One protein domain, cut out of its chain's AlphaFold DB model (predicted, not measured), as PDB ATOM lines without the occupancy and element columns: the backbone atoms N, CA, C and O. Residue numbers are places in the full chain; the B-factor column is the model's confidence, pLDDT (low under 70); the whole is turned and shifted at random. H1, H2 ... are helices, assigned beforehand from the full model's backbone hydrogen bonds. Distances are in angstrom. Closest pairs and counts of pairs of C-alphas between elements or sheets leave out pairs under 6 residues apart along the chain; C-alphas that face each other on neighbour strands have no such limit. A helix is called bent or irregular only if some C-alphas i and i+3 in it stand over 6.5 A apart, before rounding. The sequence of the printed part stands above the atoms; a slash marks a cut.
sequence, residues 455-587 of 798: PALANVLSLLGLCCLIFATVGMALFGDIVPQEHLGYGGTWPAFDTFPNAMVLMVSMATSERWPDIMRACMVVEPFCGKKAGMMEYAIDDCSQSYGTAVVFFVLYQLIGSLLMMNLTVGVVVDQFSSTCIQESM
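What this domain is: This is residues 455 to 587 of the 798 residues of the protein "Sodium channel protein type 5 subunit alpha isoform 3" of Chrysochromulina tobinii (UniProt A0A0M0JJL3). Two long helices, H1 and the longer H4, lie side by side and run opposite ways, and the short helix H2 crosses H1 and reaches H4 with its last residues. The short H3 packs on the first part of H4, the long link 523 to 547 loops out to one end of the model, and at the other end residues 578 to 587, nearly all in H4, stick out alone. The printed part has 133 residues, with four named helices in the order H1, H2, H3, H4 and no named strand; the class is all helix. The whole is loose, with a radius of gyration of the C-alphas of 18.7 A, and spans 75 by 23 by 23 A.

How they stand to each other: H1, residues 455 to 479, touches H4, residues 548 to 586, at a shallow tilt of 8 degrees, opposite ways; their closest C-alphas, those of Val 460 and Thr 570, are 6.1 A apart. With residues 468 to 476 alone, H1 touches H2, residues 500 to 511, at a steep tilt of 61 degrees; the closest C-alphas, of Ala 472 and Ala 503, are 5.1 A apart. H2 touches H4 with residues 510 to 511 alone, at a steep tilt of 65 degrees, the C-alphas of Ala 511 and Ser 563 being closest at 4.9 A. H3, residues 516 to 522, is close to H2 but not clearly touching it, with 1 pair of C-alphas within 8 A. H3 and H4 form a helical hairpin and touch at a shallow tilt of 19 degrees, opposite ways, with residues 551 to 555 of H4 alone; the C-alphas of Met 520 and Phe 555 are closest at 6.2 A. H1 and H3 are apart. The helix packing is part aligned, part crossed: 2 of the 4 touching pairs are at a shallow tilt. In H2 and H3 every O i to N i+4 pair is within hydrogen-bond range; H1 has 20 of 21 and H4 32 of 35.

Where its parts are: H1 begins at C-alpha 455, (-6.274, -48.075, -59.863), and is 34.5 A long from first to last C-alpha. H2 measures 16.1 A and H3 9.8 A. H4 runs 55.0 A from C-alpha 548 at (-6.816, -31.912, -22.725) to C-alpha 586 at (-25.122, -56.711, -68.282). H4 is neither bent nor irregular, but only just: C-alphas 560 and 563 are 6.1 A apart.

The domain as a whole: The two C-alphas farthest apart, of Glu 538 and Met 587, are 75.6 A apart. Residues 578 to 587 stand free, and the body without them spans 60 by 23 by 22 A. The printed part has no cut. The links H1 to H2, 20 residues, and H3 to H4, 25 residues, are long; H2 to H3, 4 residues, is tight. The mean pLDDT of the printed part is 82.0, and residues 528 to 529 and 532 to 542 are under 70.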
ATOM      1  N   PRO A 455      -6.744 -49.428 -59.559       83.44
ATOM      2  CA  PRO A 455      -6.274 -48.075 -59.863       83.44
ATOM      3  C   PRO A 455      -7.192 -46.977 -59.314       83.44
ATOM      4  O   PRO A 455      -6.708 -45.955 -58.825       83.44
ATOM      5  N   ALA A 456      -8.511 -47.185 -59.367       77.12
ATOM      6  CA  ALA A 456      -9.484 -46.253 -58.802       77.12
ATOM      7  C   ALA A 456      -9.372 -46.218 -57.271       77.12
ATOM      8  O   ALA A 456      -9.262 -45.140 -56.683       77.12
ATOM      9  N   LEU A 457      -9.293 -47.399 -56.647       83.31
ATOM     10  CA  LEU A 457      -9.113 -47.544 -55.204       83.31
ATOM     11  C   LEU A 457      -7.798 -46.914 -54.722       83.31
ATOM     12  O   LEU A 457      -7.784 -46.210 -53.716       83.31
ATOM     13  N   ALA A 458      -6.703 -47.117 -55.458       85.75
ATOM     14  CA  ALA A 458      -5.385 -46.593 -55.123       85.75
ATOM     15  C   ALA A 458      -5.381 -45.061 -55.037       85.75
ATOM     16  O   ALA A 458      -4.732 -44.517 -54.151       85.75
ATOM     17  N   ASN A 459      -6.143 -44.358 -55.884       81.12
ATOM     18  CA  ASN A 459      -6.255 -42.898 -55.802       81.12
ATOM     19  C   ASN A 459      -6.881 -42.448 -54.472       81.12
ATOM     20  O   ASN A 459      -6.355 -41.546 -53.822       81.12
ATOM     21  N   VAL A 460      -7.956 -43.098 -54.023       82.81
ATOM     22  CA  VAL A 460      -8.616 -42.751 -52.752       82.81
ATOM     23  C   VAL A 460      -7.778 -43.193 -51.552       82.81
ATOM     24  O   VAL A 460      -7.549 -42.404 -50.638       82.81
ATOM     25  N   LEU A 461      -7.234 -44.414 -51.578       86.31
ATOM     26  CA  LEU A 461      -6.347 -44.914 -50.525       86.31
ATOM     27  C   LEU A 461      -5.058 -44.098 -50.417       86.31
ATOM     28  O   LEU A 461      -4.536 -43.930 -49.322       86.31
ATOM     29  N   SER A 462      -4.549 -43.552 -51.521       85.69
ATOM     30  CA  SER A 462      -3.390 -42.655 -51.489       85.69
ATOM     31  C   SER A 462      -3.712 -41.308 -50.838       85.69
ATOM     32  O   SER A 462      -2.856 -40.750 -50.154       85.69
ATOM     33  N   LEU A 463      -4.948 -40.811 -50.978       85.88
ATOM     34  CA  LEU A 463      -5.418 -39.624 -50.263       85.88
ATOM     35  C   LEU A 463      -5.587 -39.912 -48.765       85.88
ATOM     36  O   LEU A 463      -5.114 -39.130 -47.945       85.88
ATOM     37  N   LEU A 464      -6.174 -41.061 -48.406       88.62
ATOM     38  CA  LEU A 464      -6.227 -41.523 -47.017       88.62
ATOM     39  C   LEU A 464      -4.815 -41.683 -46.433       88.62
ATOM     40  O   LEU A 464      -4.544 -41.188 -45.347       88.62
ATOM     41  N   GLY A 465      -3.890 -42.297 -47.172       89.88
ATOM     42  CA  GLY A 465      -2.492 -42.451 -46.773       89.88
ATOM     43  C   GLY A 465      -1.775 -41.112 -46.581       89.88
ATOM     44  O   GLY A 465      -0.991 -40.967 -45.645       89.88
ATOM     45  N   LEU A 466      -2.079 -40.106 -47.410       88.44
ATOM     46  CA  LEU A 466      -1.590 -38.740 -47.223       88.44
ATOM     47  C   LEU A 466      -2.147 -38.112 -45.939       88.44
ATOM     48  O   LEU A 466      -1.386 -37.496 -45.193       88.44
ATOM     49  N   CYS A 467      -3.443 -38.284 -45.658       89.12
ATOM     50  CA  CYS A 467      -4.048 -37.853 -44.398       89.12
ATOM     51  C   CYS A 467      -3.382 -38.538 -43.198       89.12
ATOM     52  O   CYS A 467      -2.957 -37.841 -42.280       89.12
ATOM     53  N   CYS A 468      -3.200 -39.864 -43.232       92.38
ATOM     54  CA  CYS A 468      -2.474 -40.604 -42.197       92.38
ATOM     55  C   CYS A 468      -1.063 -40.046 -42.003       92.38
ATOM     56  O   CYS A 468      -0.645 -39.830 -40.876       92.38
ATOM     57  N   LEU A 469      -0.334 -39.735 -43.074       90.88
ATOM     58  CA  LEU A 469       1.018 -39.185 -42.970       90.88
ATOM     59  C   LEU A 469       1.025 -37.798 -42.302       90.88
ATOM     60  O   LEU A 469       1.836 -37.538 -41.406       90.88
ATOM     61  N   ILE A 470       0.108 -36.910 -42.694       90.19
ATOM     62  CA  ILE A 470      -0.014 -35.574 -42.095       90.19
ATOM     63  C   ILE A 470      -0.346 -35.698 -40.603       90.19
ATOM     64  O   ILE A 470       0.348 -35.113 -39.774       90.19
ATOM     65  N   PHE A 471      -1.348 -36.497 -40.236       91.94
ATOM     66  CA  PHE A 471      -1.737 -36.662 -38.836       91.94
ATOM     67  C   PHE A 471      -0.713 -37.459 -38.019       91.94
ATOM     68  O   PHE A 471      -0.503 -37.119 -36.862       91.94
ATOM     69  N   ALA A 472       0.004 -38.427 -38.595       93.56
ATOM     70  CA  ALA A 472       1.101 -39.124 -37.919       93.56
ATOM     71  C   ALA A 472       2.227 -38.149 -37.560       93.56
ATOM     72  O   ALA A 472       2.720 -38.153 -36.438       93.56
ATOM     73  N   THR A 473       2.614 -37.272 -38.489       89.81
ATOM     74  CA  THR A 473       3.676 -36.284 -38.242       89.81
ATOM     75  C   THR A 473       3.255 -35.182 -37.273       89.81
ATOM     76  O   THR A 473       4.063 -34.779 -36.438       89.81
ATOM     77  N   VAL A 474       1.997 -34.729 -37.327       89.69
ATOM     78  CA  VAL A 474       1.435 -33.829 -36.306       89.69
ATOM     79  C   VAL A 474       1.348 -34.537 -34.949       89.69
ATOM     80  O   VAL A 474       1.748 -33.958 -33.947       89.69
ATOM     81  N   GLY A 475       0.896 -35.790 -34.918       91.56
ATOM     82  CA  GLY A 475       0.750 -36.601 -33.712       91.56
ATOM     83  C   GLY A 475       2.079 -36.867 -33.014       91.56
ATOM     84  O   GLY A 475       2.172 -36.634 -31.820       91.56
ATOM     85  N   MET A 476       3.143 -37.223 -33.745       90.25
ATOM     86  CA  MET A 476       4.495 -37.327 -33.168       90.25
ATOM     87  C   MET A 476       4.956 -36.010 -32.540       90.25
ATOM     88  O   MET A 476       5.571 -35.999 -31.482       90.25
ATOM     89  N   ALA A 477       4.643 -34.881 -33.177       85.69
ATOM     90  CA  ALA A 477       5.048 -33.578 -32.669       85.69
ATOM     91  C   ALA A 477       4.223 -33.101 -31.458       85.69
ATOM     92  O   ALA A 477       4.674 -32.206 -30.743       85.69
ATOM     93  N   LEU A 478       3.018 -33.647 -31.255       86.19
ATOM     94  CA  LEU A 478       2.127 -33.309 -30.139       86.19
ATOM     95  C   LEU A 478       2.197 -34.314 -28.981       86.19
ATOM     96  O   LEU A 478       2.031 -33.907 -27.837       86.19
ATOM     97  N   PHE A 479       2.408 -35.598 -29.278       90.00
ATOM     98  CA  PHE A 479       2.210 -36.723 -28.359       90.00
ATOM     99  C   PHE A 479       3.402 -37.691 -28.289       90.00
ATOM    100  O   PHE A 479       3.297 -38.728 -27.636       90.00
ATOM    101  N   GLY A 480       4.519 -37.393 -28.964       87.19
ATOM    102  CA  GLY A 480       5.660 -38.311 -29.054       87.19
ATOM    103  C   GLY A 480       6.385 -38.573 -27.738       87.19
ATOM    104  O   GLY A 480       6.932 -39.656 -27.565       87.19
ATOM    105  N   ASP A 481       6.309 -37.630 -26.800       83.31
ATOM    106  CA  ASP A 481       6.949 -37.733 -25.487       83.31
ATOM    107  C   ASP A 481       5.982 -38.215 -24.383       83.31
ATOM    108  O   ASP A 481       6.375 -38.304 -23.225       83.31
ATOM    109  N   ILE A 482       4.718 -38.532 -24.708       83.88
ATOM    110  CA  ILE A 482       3.710 -38.901 -23.698       83.88
ATOM    111  C   ILE A 482       4.064 -40.214 -22.993       83.88
ATOM    112  O   ILE A 482       4.386 -41.214 -23.637       83.88
ATOM    113  N   VAL A 483       3.895 -40.226 -21.667       78.06
ATOM    114  CA  VAL A 483       4.077 -41.416 -20.827       78.06
ATOM    115  C   VAL A 483       3.250 -42.620 -21.332       78.06
ATOM    116  O   VAL A 483       2.044 -42.486 -21.569       78.06
ATOM    117  N   PRO A 484       3.849 -43.820 -21.472       79.00
ATOM    118  CA  PRO A 484       3.132 -45.027 -21.882       79.00
ATOM    119  C   PRO A 484       1.917 -45.352 -20.996       79.00
ATOM    120  O   PRO A 484       1.976 -45.244 -19.775       79.00
ATOM    121  N   GLN A 485       0.823 -45.804 -21.610       76.19
ATOM    122  CA  GLN A 485      -0.438 -46.213 -20.979       76.19
ATOM    123  C   GLN A 485      -0.851 -47.609 -21.492       76.19
ATOM    124  O   GLN A 485      -1.803 -47.759 -22.262       76.19
ATOM    125  N   GLU A 486      -0.139 -48.664 -21.079       73.56
ATOM    126  CA  GLU A 486      -0.360 -50.033 -21.589       73.56
ATOM    127  C   GLU A 486      -1.763 -50.586 -21.306       73.56
ATOM    128  O   GLU A 486      -2.277 -51.385 -22.085       73.56
ATOM    129  N   HIS A 487      -2.436 -50.119 -20.251       72.75
ATOM    130  CA  HIS A 487      -3.816 -50.512 -19.944       72.75
ATOM    131  C   HIS A 487      -4.840 -50.004 -20.980       72.75
ATOM    132  O   HIS A 487      -5.921 -50.575 -21.116       72.75
ATOM    133  N   LEU A 488      -4.495 -48.958 -21.741       77.31
ATOM    134  CA  LEU A 488      -5.227 -48.488 -22.929       77.31
ATOM    135  C   LEU A 488      -4.593 -49.013 -24.235       77.31
ATOM    136  O   LEU A 488      -5.087 -48.763 -25.339       77.31
ATOM    137  N   GLY A 489      -3.500 -49.769 -24.101       82.00
ATOM    138  CA  GLY A 489      -2.638 -50.283 -25.154       82.00
ATOM    139  C   GLY A 489      -2.005 -49.183 -26.001       82.00
ATOM    140  O   GLY A 489      -2.137 -49.211 -27.225       82.00
ATOM    141  N   TYR A 490      -1.348 -48.229 -25.335       87.12
ATOM    142  CA  TYR A 490      -0.562 -47.143 -25.924       87.12
ATOM    143  C   TYR A 490       0.839 -47.107 -25.292       87.12
ATOM    144  O   TYR A 490       0.949 -46.981 -24.075       87.12
ATOM    145  N   GLY A 491       1.906 -47.186 -26.093       82.00
ATOM    146  CA  GLY A 491       3.292 -47.194 -25.601       82.00
ATOM    147  C   GLY A 491       3.716 -48.489 -24.894       82.00
ATOM    148  O   GLY A 491       2.914 -49.401 -24.695       82.00
ATOM    149  N   GLY A 492       5.004 -48.580 -24.544       80.44
ATOM    150  CA  GLY A 492       5.605 -49.801 -23.995       80.44
ATOM    151  C   GLY A 492       5.685 -50.893 -25.061       80.44
ATOM    152  O   GLY A 492       6.405 -50.755 -26.047       80.44
ATOM    153  N   THR A 493       4.915 -51.963 -24.882       82.69
ATOM    154  CA  THR A 493       4.755 -53.035 -25.887       82.69
ATOM    155  C   THR A 493       3.827 -52.671 -27.056       82.69
ATOM    156  O   THR A 493       3.831 -53.358 -28.081       82.69
ATOM    157  N   TRP A 494       3.046 -51.592 -26.930       86.81
ATOM    158  CA  TRP A 494       2.078 -51.146 -27.935       86.81
ATOM    159  C   TRP A 494       2.591 -49.957 -28.760       86.81
ATOM    160  O   TRP A 494       3.374 -49.151 -28.252       86.81
ATOM    161  N   PRO A 495       2.112 -49.772 -30.006       92.12
ATOM    162  CA  PRO A 495       2.468 -48.607 -30.816       92.12
ATOM    163  C   PRO A 495       2.116 -47.277 -30.120       92.12
ATOM    164  O   PRO A 495       1.040 -47.144 -29.535       92.12
ATOM    165  N   ALA A 496       3.009 -46.288 -30.215       91.06
ATOM    166  CA  ALA A 496       2.835 -44.924 -29.709       91.06
ATOM    167  C   ALA A 496       3.189 -43.874 -30.779       91.06
ATOM    168  O   ALA A 496       3.561 -44.204 -31.906       91.06
ATOM    169  N   PHE A 497       3.075 -42.590 -30.437       92.94
ATOM    170  CA  PHE A 497       3.537 -41.480 -31.281       92.94
ATOM    171  C   PHE A 497       5.049 -41.208 -31.170       92.94
ATOM    172  O   PHE A 497       5.519 -40.154 -31.587       92.94
ATOM    173  N   ASP A 498       5.811 -42.154 -30.631       89.25
ATOM    174  CA  ASP A 498       7.254 -42.066 -30.394       89.25
ATOM    175  C   ASP A 498       8.071 -42.099 -31.697       89.25
ATOM    176  O   ASP A 498       9.025 -41.344 -31.889       89.25
ATOM    177  N   THR A 499       7.677 -42.967 -32.630       92.12
ATOM    178  CA  THR A 499       8.350 -43.168 -33.913       92.12
ATOM    179  C   THR A 499       7.370 -43.098 -35.076       92.12
ATOM    180  O   THR A 499       6.188 -43.425 -34.959       92.12
ATOM    181  N   PHE A 500       7.867 -42.704 -36.251       92.81
ATOM    182  CA  PHE A 500       7.025 -42.560 -37.442       92.81
ATOM    183  C   PHE A 500       6.301 -43.855 -37.854       92.81
ATOM    184  O   PHE A 500       5.107 -43.774 -38.145       92.81
ATOM    185  N   PRO A 501       6.942 -45.043 -37.871       94.75
ATOM    186  CA  PRO A 501       6.246 -46.290 -38.183       94.75
ATOM    187  C   PRO A 501       5.128 -46.615 -37.186       94.75
ATOM    188  O   PRO A 501       4.030 -46.962 -37.616       94.75
ATOM    189  N   ASN A 502       5.366 -46.435 -35.882       94.19
ATOM    190  CA  ASN A 502       4.354 -46.667 -34.850       94.19
ATOM    191  C   ASN A 502       3.180 -45.691 -34.993       94.19
ATOM    192  O   ASN A 502       2.023 -46.114 -35.026       94.19
ATOM    193  N   ALA A 503       3.470 -44.402 -35.192       95.06
ATOM    194  CA  ALA A 503       2.458 -43.381 -35.441       95.06
ATOM    195  C   ALA A 503       1.633 -43.689 -36.703       95.06
ATOM    196  O   ALA A 503       0.416 -43.527 -36.698       95.06
ATOM    197  N   MET A 504       2.266 -44.175 -37.778       94.19
ATOM    198  CA  MET A 504       1.562 -44.598 -38.993       94.19
ATOM    199  C   MET A 504       0.649 -45.801 -38.751       94.19
ATOM    200  O   MET A 504      -0.474 -45.798 -39.250       94.19
ATOM    201  N   VAL A 505       1.089 -46.798 -37.976       93.75
ATOM    202  CA  VAL A 505       0.238 -47.932 -37.582       93.75
ATOM    203  C   VAL A 505      -0.977 -47.430 -36.804       93.75
ATOM    204  O   VAL A 505      -2.097 -47.765 -37.176       93.75
ATOM    205  N   LEU A 506      -0.782 -46.549 -35.815       93.44
ATOM    206  CA  LEU A 506      -1.886 -45.946 -35.062       93.44
ATOM    207  C   LEU A 506      -2.855 -45.177 -35.964       93.44
ATOM    208  O   LEU A 506      -4.066 -45.325 -35.819       93.44
ATOM    209  N   MET A 507      -2.353 -44.380 -36.916       93.81
ATOM    210  CA  MET A 507      -3.215 -43.676 -37.872       93.81
ATOM    211  C   MET A 507      -4.039 -44.654 -38.703       93.81
ATOM    212  O   MET A 507      -5.250 -44.482 -38.815       93.81
ATOM    213  N   VAL A 508      -3.418 -45.695 -39.262       91.44
ATOM    214  CA  VAL A 508      -4.123 -46.693 -40.079       91.44
ATOM    215  C   VAL A 508      -5.165 -47.452 -39.254       91.44
ATOM    216  O   VAL A 508      -6.295 -47.597 -39.718       91.44
ATOM    217  N   SER A 509      -4.840 -47.858 -38.024       90.44
ATOM    218  CA  SER A 509      -5.798 -48.477 -37.097       90.44
ATOM    219  C   SER A 509      -6.961 -47.539 -36.766       90.44
ATOM    220  O   SER A 509      -8.120 -47.934 -36.799       90.44
ATOM    221  N   MET A 510      -6.697 -46.258 -36.522       90.62
ATOM    222  CA  MET A 510      -7.772 -45.300 -36.262       90.62
ATOM    223  C   MET A 510      -8.540 -44.899 -37.530       90.62
ATOM    224  O   MET A 510      -9.667 -44.427 -37.426       90.62
ATOM    225  N   ALA A 511      -7.998 -45.107 -38.736       89.94
ATOM    226  CA  ALA A 511      -8.719 -44.843 -39.984       89.94
ATOM    227  C   ALA A 511      -9.927 -45.779 -40.151       89.94
ATOM    228  O   ALA A 511     -10.942 -45.377 -40.712       89.94
ATOM    229  N   THR A 512      -9.851 -47.004 -39.619       88.50
ATOM    230  CA  THR A 512     -10.994 -47.929 -39.508       88.50
ATOM    231  C   THR A 512     -11.880 -47.627 -38.292       88.50
ATOM    232  O   THR A 512     -12.866 -48.320 -38.053       88.50
ATOM    233  N   SER A 513     -11.595 -46.544 -37.558       87.56
ATOM    234  CA  SER A 513     -12.165 -46.186 -36.252       87.56
ATOM    235  C   SER A 513     -11.817 -47.158 -35.131       87.56
ATOM    236  O   SER A 513     -12.483 -47.147 -34.107       87.56
ATOM    237  N   GLU A 514     -10.814 -48.017 -35.264       88.19
ATOM    238  CA  GLU A 514     -10.513 -48.978 -34.205       88.19
ATOM    239  C   GLU A 514      -9.784 -48.300 -33.035       88.19
ATOM    240  O   GLU A 514      -8.792 -47.600 -33.235       88.19
ATOM    241  N   ARG A 515     -10.276 -48.509 -31.800       88.00
ATOM    242  CA  ARG A 515      -9.618 -48.112 -30.532       88.00
ATOM    243  C   ARG A 515      -9.241 -46.628 -30.386       88.00
ATOM    244  O   ARG A 515      -8.583 -46.255 -29.414       88.00
ATOM    245  N   TRP A 516      -9.704 -45.758 -31.283       90.75
ATOM    246  CA  TRP A 516      -9.402 -44.326 -31.248       90.75
ATOM    247  C   TRP A 516      -9.780 -43.633 -29.921       90.75
ATOM    248  O   TRP A 516      -8.997 -42.782 -29.497       90.75
ATOM    249  N   PRO A 517     -10.870 -43.995 -29.197       89.81
ATOM    250  CA  PRO A 517     -11.182 -43.352 -27.921       89.81
ATOM    251  C   PRO A 517     -10.166 -43.702 -26.830       89.81
ATOM    252  O   PRO A 517      -9.838 -42.863 -25.997       89.81
ATOM    253  N   ASP A 518      -9.640 -44.930 -26.833       88.75
ATOM    254  CA  ASP A 518      -8.654 -45.372 -25.844       88.75
ATOM    255  C   ASP A 518      -7.300 -44.683 -26.081       88.75
ATOM    256  O   ASP A 518      -6.686 -44.193 -25.134       88.75
ATOM    257  N   ILE A 519      -6.880 -44.546 -27.345       91.44
ATOM    258  CA  ILE A 519      -5.658 -43.811 -27.723       91.44
ATOM    259  C   ILE A 519      -5.808 -42.315 -27.415       91.44
ATOM    260  O   ILE A 519      -4.891 -41.698 -26.873       91.44
ATOM    261  N   MET A 520      -6.979 -41.736 -27.708       91.88
ATOM    262  CA  MET A 520      -7.293 -40.350 -27.365       91.88
ATOM    263  C   MET A 520      -7.125 -40.124 -25.859       91.88
ATOM    264  O   MET A 520      -6.398 -39.216 -25.464       91.88
ATOM    265  N   ARG A 521      -7.711 -40.992 -25.021       85.94
ATOM    266  CA  ARG A 521      -7.588 -40.918 -23.555       85.94
ATOM    267  C   ARG A 521      -6.150 -41.092 -23.072       85.94
ATOM    268  O   ARG A 521      -5.740 -40.361 -22.172       85.94
ATOM    269  N   ALA A 522      -5.372 -41.980 -23.691       85.88
ATOM    270  CA  ALA A 522      -3.947 -42.121 -23.389       85.88
ATOM    271  C   ALA A 522      -3.165 -40.822 -23.666       85.88
ATOM    272  O   ALA A 522      -2.228 -40.500 -22.944       85.88
ATOM    273  N   CYS A 523      -3.598 -40.031 -24.652       89.12
ATOM    274  CA  CYS A 523      -2.992 -38.746 -25.006       89.12
ATOM    275  C   CYS A 523      -3.588 -37.531 -24.259       89.12
ATOM    276  O   CYS A 523      -3.144 -36.401 -24.465       89.12
ATOM    277  N   MET A 524      -4.597 -37.731 -23.401       86.69
ATOM    278  CA  MET A 524      -5.250 -36.683 -22.594       86.69
ATOM    279  C   MET A 524      -4.657 -36.559 -21.181       86.69
ATOM    280  O   MET A 524      -5.219 -35.863 -20.333       86.69
ATOM    281  N   VAL A 525      -3.541 -37.238 -20.910       79.00
ATOM    282  CA  VAL A 525      -2.876 -37.239 -19.603       79.00
ATOM    283  C   VAL A 525      -2.213 -35.880 -19.350       79.00
ATOM    284  O   VAL A 525      -1.430 -35.392 -20.164       79.00
ATOM    285  N   VAL A 526      -2.549 -35.266 -18.215       79.12
ATOM    286  CA  VAL A 526      -2.049 -33.961 -17.749       79.12
ATOM    287  C   VAL A 526      -1.589 -34.057 -16.287       79.12
ATOM    288  O   VAL A 526      -1.911 -35.031 -15.595       79.12
ATOM    289  N   GLU A 527      -0.843 -33.060 -15.797       73.38
ATOM    290  CA  GLU A 527      -0.420 -33.002 -14.389       73.38
ATOM    291  C   GLU A 527      -1.626 -33.154 -13.431       73.38
ATOM    292  O   GLU A 527      -2.673 -32.548 -13.678       73.38
ATOM    293  N   PRO A 528      -1.511 -33.917 -12.321       66.62
ATOM    294  CA  PRO A 528      -0.294 -34.487 -11.729       66.62
ATOM    295  C   PRO A 528       0.040 -35.931 -12.164       66.62
ATOM    296  O   PRO A 528       0.863 -36.571 -11.516       66.62
ATOM    297  N   PHE A 529      -0.612 -36.477 -13.196       68.75
ATOM    298  CA  PHE A 529      -0.455 -37.886 -13.611       68.75
ATOM    299  C   PHE A 529       0.731 -38.143 -14.547       68.75
ATOM    300  O   PHE A 529       1.056 -39.289 -14.836       68.75
ATOM    301  N   CYS A 530       1.357 -37.065 -14.996       74.38
ATOM    302  CA  CYS A 530       2.585 -37.004 -15.770       74.38
ATOM    303  C   CYS A 530       3.423 -35.826 -15.232       74.38
ATOM    304  O   CYS A 530       2.949 -35.025 -14.410       74.38
ATOM    305  N   GLY A 531       4.659 -35.712 -15.691       70.38
ATOM    306  CA  GLY A 531       5.566 -34.608 -15.429       70.38
ATOM    307  C   GLY A 531       6.140 -34.620 -14.017       70.38
ATOM    308  O   GLY A 531       6.086 -35.605 -13.284       70.38
ATOM    309  N   LYS A 532       6.646 -33.462 -13.581       63.81
ATOM    310  CA  LYS A 532       7.346 -33.281 -12.290       63.81
ATOM    311  C   LYS A 532       6.535 -33.710 -11.059       63.81
ATOM    312  O   LYS A 532       7.102 -33.943  -9.996       63.81
ATOM    313  N   LYS A 533       5.204 -33.753 -11.175       60.88
ATOM    314  CA  LYS A 533       4.274 -34.071 -10.078       60.88
ATOM    315  C   LYS A 533       3.842 -35.543 -10.047       60.88
ATOM    316  O   LYS A 533       3.189 -35.942  -9.074       60.88
ATOM    317  N   ALA A 534       4.228 -36.333 -11.052       59.06
ATOM    318  CA  ALA A 534       3.995 -37.768 -11.121       59.06
ATOM    319  C   ALA A 534       5.114 -38.525 -10.386       59.06
ATOM    320  O   ALA A 534       6.147 -38.847 -10.954       59.06
ATOM    321  N   GLY A 535       4.922 -38.797  -9.093       54.94
ATOM    322  CA  GLY A 535       5.772 -39.750  -8.362       54.94
ATOM    323  C   GLY A 535       7.130 -39.259  -7.824       54.94
ATOM    324  O   GLY A 535       7.929 -40.098  -7.442       54.94
ATOM    325  N   MET A 536       7.374 -37.944  -7.715       52.47
ATOM    326  CA  MET A 536       8.503 -37.331  -6.969       52.47
ATOM    327  C   MET A 536       9.923 -37.755  -7.417       52.47
ATOM    328  O   MET A 536      10.663 -38.401  -6.676       52.47
ATOM    329  N   MET A 537      10.354 -37.281  -8.592       46.94
ATOM    330  CA  MET A 537      11.768 -37.229  -8.995       46.94
ATOM    331  C   MET A 537      12.078 -35.843  -9.592       46.94
ATOM    332  O   MET A 537      11.307 -35.316 -10.390       46.94
ATOM    333  N   GLU A 538      13.201 -35.231  -9.198       44.94
ATOM    334  CA  GLU A 538      13.621 -33.860  -9.567       44.94
ATOM    335  C   GLU A 538      13.992 -33.700 -11.061       44.94
ATOM    336  O   GLU A 538      14.230 -32.593 -11.548       44.94
ATOM    337  N   TYR A 539      13.995 -34.799 -11.827       48.75
ATOM    338  CA  TYR A 539      14.277 -34.785 -13.259       48.75
ATOM    339  C   TYR A 539      12.998 -34.531 -14.067       48.75
ATOM    340  O   TYR A 539      12.123 -35.380 -14.203       48.75
ATOM    341  N   ALA A 540      12.892 -33.316 -14.593       50.72
ATOM    342  CA  ALA A 540      11.769 -32.833 -15.382       50.72
ATOM    343  C   ALA A 540      11.707 -33.497 -16.767       50.72
ATOM    344  O   ALA A 540      12.308 -32.988 -17.714       50.72
ATOM    345  N   ILE A 541      10.981 -34.601 -16.907       62.62
ATOM    346  CA  ILE A 541      10.589 -35.108 -18.226       62.62
ATOM    347  C   ILE A 541       9.260 -34.426 -18.595       62.62
ATOM    348  O   ILE A 541       8.334 -34.401 -17.787       62.62
ATOM    349  N   ASP A 542       9.195 -33.783 -19.764       67.62
ATOM    350  CA  ASP A 542       7.977 -33.162 -20.319       67.62
ATOM    351  C   ASP A 542       7.146 -34.246 -21.030       67.62
ATOM    352  O   ASP A 542       7.051 -34.268 -22.253       67.62
ATOM    353  N   ASP A 543       6.629 -35.205 -20.257       75.94
ATOM    354  CA  ASP A 543       5.880 -36.388 -20.722       75.94
ATOM    355  C   ASP A 543       4.349 -36.214 -20.635       75.94
ATOM    356  O   ASP A 543       3.573 -37.175 -20.719       75.94
ATOM    357  N   CYS A 544       3.909 -34.967 -20.460       79.50
ATOM    358  CA  CYS A 544       2.510 -34.576 -20.401       79.50
ATOM    359  C   CYS A 544       1.968 -34.125 -21.756       79.50
ATOM    360  O   CYS A 544       2.660 -33.531 -22.582       79.50
ATOM    361  N   SER A 545       0.661 -34.295 -21.941       81.25
ATOM    362  CA  SER A 545      -0.058 -33.615 -23.015       81.25
ATOM    363  C   SER A 545      -0.054 -32.098 -22.799       81.25
ATOM    364  O   SER A 545      -0.207 -31.625 -21.671       81.25
ATOM    365  N   GLN A 546       0.044 -31.316 -23.884       77.56
ATOM    366  CA  GLN A 546       0.004 -29.845 -23.807       77.56
ATOM    367  C   GLN A 546      -1.313 -29.326 -23.214       77.56
ATOM    368  O   GLN A 546      -1.337 -28.326 -22.498       77.56
ATOM    369  N   SER A 547      -2.426 -29.973 -23.566       82.44
ATOM    370  CA  SER A 547      -3.763 -29.657 -23.069       82.44
ATOM    371  C   SER A 547      -4.719 -30.796 -23.397       82.44
ATOM    372  O   SER A 547      -4.672 -31.368 -24.489       82.44
ATOM    373  N   TYR A 548      -5.673 -31.032 -22.494       81.62
ATOM    374  CA  TYR A 548      -6.816 -31.912 -22.725       81.62
ATOM    375  C   TYR A 548      -7.521 -31.605 -24.058       81.62
ATOM    376  O   TYR A 548      -7.819 -32.504 -24.843       81.62
ATOM    377  N   GLY A 549      -7.751 -30.319 -24.346       85.56
ATOM    378  CA  GLY A 549      -8.474 -29.891 -25.544       85.56
ATOM    379  C   GLY A 549      -7.715 -30.177 -26.839       85.56
ATOM    380  O   GLY A 549      -8.331 -30.516 -27.845       85.56
ATOM    381  N   THR A 550      -6.382 -30.097 -26.821       86.50
ATOM    382  CA  THR A 550      -5.550 -30.356 -28.006       86.50
ATOM    383  C   THR A 550      -5.655 -31.810 -28.453       86.50
ATOM    384  O   THR A 550      -5.797 -32.063 -29.649       86.50
ATOM    385  N   ALA A 551      -5.652 -32.754 -27.505       89.62
ATOM    386  CA  ALA A 551      -5.886 -34.164 -27.795       89.62
ATOM    387  C   ALA A 551      -7.283 -34.380 -28.389       89.62
ATOM    388  O   ALA A 551      -7.400 -34.888 -29.502       89.62
ATOM    389  N   VAL A 552      -8.336 -33.902 -27.718       90.75
ATOM    390  CA  VAL A 552      -9.717 -34.062 -28.205       90.75
ATOM    391  C   VAL A 552      -9.884 -33.513 -29.624       90.75
ATOM    392  O   VAL A 552     -10.395 -34.215 -30.493       90.75
ATOM    393  N   VAL A 553      -9.401 -32.295 -29.893       91.00
ATOM    394  CA  VAL A 553      -9.485 -31.690 -31.231       91.00
ATOM    395  C   VAL A 553      -8.744 -32.531 -32.264       91.00
ATOM    396  O   VAL A 553      -9.291 -32.770 -33.335       91.00
ATOM    397  N   PHE A 554      -7.534 -33.009 -31.961       92.56
ATOM    398  CA  PHE A 554      -6.755 -33.825 -32.890       92.56
ATOM    399  C   PHE A 554      -7.485 -35.119 -33.279       92.56
ATOM    400  O   PHE A 554      -7.667 -35.381 -34.469       92.56
ATOM    401  N   PHE A 555      -7.933 -35.909 -32.297       93.31
ATOM    402  CA  PHE A 555      -8.540 -37.217 -32.557       93.31
ATOM    403  C   PHE A 555      -9.947 -37.100 -33.150       93.31
ATOM    404  O   PHE A 555     -10.262 -37.821 -34.093       93.31
ATOM    405  N   VAL A 556     -10.770 -36.155 -32.680       90.69
ATOM    406  CA  VAL A 556     -12.108 -35.921 -33.252       90.69
ATOM    407  C   VAL A 556     -12.001 -35.402 -34.687       90.69
ATOM    408  O   VAL A 556     -12.737 -35.861 -35.561       90.69
ATOM    409  N   LEU A 557     -11.060 -34.493 -34.969       90.12
ATOM    410  CA  LEU A 557     -10.813 -34.011 -36.329       90.12
ATOM    411  C   LEU A 557     -10.325 -35.142 -37.241       90.12
ATOM    412  O   LEU A 557     -10.788 -35.255 -38.377       90.12
ATOM    413  N   TYR A 558      -9.422 -35.993 -36.748       92.06
ATOM    414  CA  TYR A 558      -8.967 -37.163 -37.491       92.06
ATOM    415  C   TYR A 558     -10.110 -38.143 -37.765       92.06
ATOM    416  O   TYR A 558     -10.251 -38.618 -38.887       92.06
ATOM    417  N   GLN A 559     -10.974 -38.400 -36.785       88.88
ATOM    418  CA  GLN A 559     -12.122 -39.284 -36.948       88.88
ATOM    419  C   GLN A 559     -13.136 -38.721 -37.962       88.88
ATOM    420  O   GLN A 559     -13.660 -39.468 -38.789       88.88
ATOM    421  N   LEU A 560     -13.365 -37.403 -37.957       83.69
ATOM    422  CA  LEU A 560     -14.233 -36.714 -38.916       83.69
ATOM    423  C   LEU A 560     -13.672 -36.779 -40.351       83.69
ATOM    424  O   LEU A 560     -14.405 -37.068 -41.295       83.69
ATOM    425  N   ILE A 561     -12.375 -36.505 -40.526       82.81
ATOM    426  CA  ILE A 561     -11.733 -36.436 -41.848       82.81
ATOM    427  C   ILE A 561     -11.335 -37.828 -42.360       82.81
ATOM    428  O   ILE A 561     -11.682 -38.204 -43.476       82.81
ATOM    429  N   GLY A 562     -10.588 -38.598 -41.576       79.75
ATOM    430  CA  GLY A 562     -10.021 -39.887 -41.970       79.75
ATOM    431  C   GLY A 562     -11.063 -40.999 -42.050       79.75
ATOM    432  O   GLY A 562     -11.235 -41.615 -43.098       79.75
ATOM    433  N   SER A 563     -11.798 -41.248 -40.970       76.62
ATOM    434  CA  SER A 563     -12.790 -42.329 -40.966       76.62
ATOM    435  C   SER A 563     -14.091 -41.905 -41.654       76.62
ATOM    436  O   SER A 563     -14.530 -42.509 -42.632       76.62
ATOM    437  N   LEU A 564     -14.703 -40.815 -41.202       75.69
ATOM    438  CA  LEU A 564     -16.070 -40.481 -41.592       75.69
ATOM    439  C   LEU A 564     -16.186 -39.894 -43.009       75.69
ATOM    440  O   LEU A 564     -17.185 -40.144 -43.686       75.69
ATOM    441  N   LEU A 565     -15.172 -39.176 -43.499       75.19
ATOM    442  CA  LEU A 565     -15.132 -38.693 -44.883       75.19
ATOM    443  C   LEU A 565     -14.401 -39.667 -45.818       75.19
ATOM    444  O   LEU A 565     -14.985 -40.106 -46.809       75.19
ATOM    445  N   MET A 566     -13.150 -40.040 -45.520       78.81
ATOM    446  CA  MET A 566     -12.340 -40.808 -46.478       78.81
ATOM    447  C   MET A 566     -12.713 -42.297 -46.566       78.81
ATOM    448  O   MET A 566     -12.723 -42.831 -47.678       78.81
ATOM    449  N   MET A 567     -13.072 -42.986 -45.471       77.81
ATOM    450  CA  MET A 567     -13.511 -44.392 -45.588       77.81
ATOM    451  C   MET A 567     -14.876 -44.512 -46.258       77.81
ATOM    452  O   MET A 567     -15.055 -45.365 -47.125       77.81
ATOM    453  N   ASN A 568     -15.822 -43.629 -45.935       76.50
ATOM    454  CA  ASN A 568     -17.127 -43.629 -46.600       76.50
ATOM    455  C   ASN A 568     -17.012 -43.301 -48.097       76.50
ATOM    456  O   ASN A 568     -17.696 -43.919 -48.913       76.50
ATOM    457  N   LEU A 569     -16.094 -42.409 -48.477       80.25
ATOM    458  CA  LEU A 569     -15.752 -42.178 -49.878       80.25
ATOM    459  C   LEU A 569     -15.108 -43.415 -50.527       80.25
ATOM    460  O   LEU A 569     -15.437 -43.742 -51.665       80.25
ATOM    461  N   THR A 570     -14.225 -44.124 -49.818       82.06
ATOM    462  CA  THR A 570     -13.606 -45.369 -50.310       82.06
ATOM    463  C   THR A 570     -14.673 -46.417 -50.613       82.06
ATOM    464  O   THR A 570     -14.670 -46.993 -51.699       82.06
ATOM    465  N   VAL A 571     -15.628 -46.612 -49.698       80.06
ATOM    466  CA  VAL A 571     -16.785 -47.493 -49.920       80.06
ATOM    467  C   VAL A 571     -17.597 -47.020 -51.126       80.06
ATOM    468  O   VAL A 571     -17.928 -47.836 -51.978       80.06
ATOM    469  N   GLY A 572     -17.853 -45.715 -51.251       79.75
ATOM    470  CA  GLY A 572     -18.532 -45.134 -52.411       79.75
ATOM    471  C   GLY A 572     -17.856 -45.464 -53.743       79.75
ATOM    472  O   GLY A 572     -18.518 -45.927 -54.668       79.75
ATOM    473  N   VAL A 573     -16.535 -45.297 -53.824       79.81
ATOM    474  CA  VAL A 573     -15.753 -45.610 -55.031       79.81
ATOM    475  C   VAL A 573     -15.734 -47.108 -55.325       79.81
ATOM    476  O   VAL A 573     -15.822 -47.497 -56.486       79.81
ATOM    477  N   VAL A 574     -15.660 -47.962 -54.301       82.19
ATOM    478  CA  VAL A 574     -15.738 -49.420 -54.485       82.19
ATOM    479  C   VAL A 574     -17.104 -49.833 -55.022       82.19
ATOM    480  O   VAL A 574     -17.161 -50.587 -55.990       82.19
ATOM    481  N   VAL A 575     -18.187 -49.342 -54.415       81.25
ATOM    482  CA  VAL A 575     -19.559 -49.652 -54.838       81.25
ATOM    483  C   VAL A 575     -19.786 -49.202 -56.273       81.25
ATOM    484  O   VAL A 575     -20.330 -49.960 -57.068       81.25
ATOM    485  N   ASP A 576     -19.324 -48.008 -56.623       78.06
ATOM    486  CA  ASP A 576     -19.446 -47.491 -57.979       78.06
ATOM    487  C   ASP A 576     -18.626 -48.286 -59.002       78.06
ATOM    488  O   ASP A 576     -19.123 -48.620 -60.076       78.06
ATOM    489  N   GLN A 577     -17.388 -48.648 -58.671       79.62
ATOM    490  CA  GLN A 577     -16.542 -49.435 -59.561       79.62
ATOM    491  C   GLN A 577     -17.082 -50.862 -59.739       79.62
ATOM    492  O   GLN A 577     -17.027 -51.428 -60.836       79.62
ATOM    493  N   PHE A 578     -17.633 -51.442 -58.671       76.62
ATOM    494  CA  PHE A 578     -18.312 -52.731 -58.722       76.62
ATOM    495  C   PHE A 578     -19.589 -52.638 -59.562       76.62
ATOM    496  O   PHE A 578     -19.766 -53.433 -60.479       76.62
ATOM    497  N   SER A 579     -20.416 -51.613 -59.333       79.06
ATOM    498  CA  SER A 579     -21.618 -51.331 -60.123       79.06
ATOM    499  C   SER A 579     -21.289 -51.135 -61.602       79.06
ATOM    500  O   SER A 579     -21.925 -51.754 -62.446       79.06
ATOM    501  N   SER A 580     -20.238 -50.380 -61.924       75.19
ATOM    502  CA  SER A 580     -19.757 -50.189 -63.296       75.19
ATOM    503  C   SER A 580     -19.318 -51.504 -63.941       75.19
ATOM    504  O   SER A 580     -19.564 -51.723 -65.125       75.19
ATOM    505  N   THR A 581     -18.700 -52.405 -63.172       76.44
ATOM    506  CA  THR A 581     -18.304 -53.726 -63.681       76.44
ATOM    507  C   THR A 581     -19.518 -54.635 -63.894       76.44
ATOM    508  O   THR A 581     -19.589 -55.317 -64.910       76.44
ATOM    509  N   CYS A 582     -20.510 -54.598 -63.000       75.75
ATOM    510  CA  CYS A 582     -21.780 -55.297 -63.200       75.75
ATOM    511  C   CYS A 582     -22.526 -54.772 -64.431       75.75
ATOM    512  O   CYS A 582     -23.016 -55.571 -65.221       75.75
ATOM    513  N   ILE A 583     -22.556 -53.447 -64.630       73.31
ATOM    514  CA  ILE A 583     -23.136 -52.833 -65.829       73.31
ATOM    515  C   ILE A 583     -22.418 -53.362 -67.070       73.31
ATOM    516  O   ILE A 583     -23.094 -53.782 -67.998       73.31
ATOM    517  N   GLN A 584     -21.078 -53.426 -67.067       73.25
ATOM    518  CA  GLN A 584     -20.290 -53.998 -68.169       73.25
ATOM    519  C   GLN A 584     -20.615 -55.469 -68.470       73.25
ATOM    520  O   GLN A 584     -20.539 -55.880 -69.629       73.25
ATOM    521  N   GLU A 585     -20.969 -56.262 -67.459       73.69
ATOM    522  CA  GLU A 585     -21.421 -57.645 -67.641       73.69
ATOM    523  C   GLU A 585     -22.858 -57.727 -68.176       73.69
ATOM    524  O   GLU A 585     -23.159 -58.639 -68.943       73.69
ATOM    525  N   SER A 586     -23.730 -56.775 -67.817       75.56
ATOM    526  CA  SER A 586     -25.122 -56.711 -68.282       75.56
ATOM    527  C   SER A 586     -25.328 -55.941 -69.591       75.56
ATOM    528  O   SER A 586     -26.458 -55.879 -70.069       75.56
ATOM    529  N   MET A 587     -24.281 -55.336 -70.168       81.38
ATOM    530  CA  MET A 587     -24.372 -54.663 -71.471       81.38
ATOM    531  C   MET A 587     -24.863 -55.645 -72.535       81.38
ATOM    532  O   MET A 587     -24.454 -56.805 -72.565       81.38
TER     533      MET A 587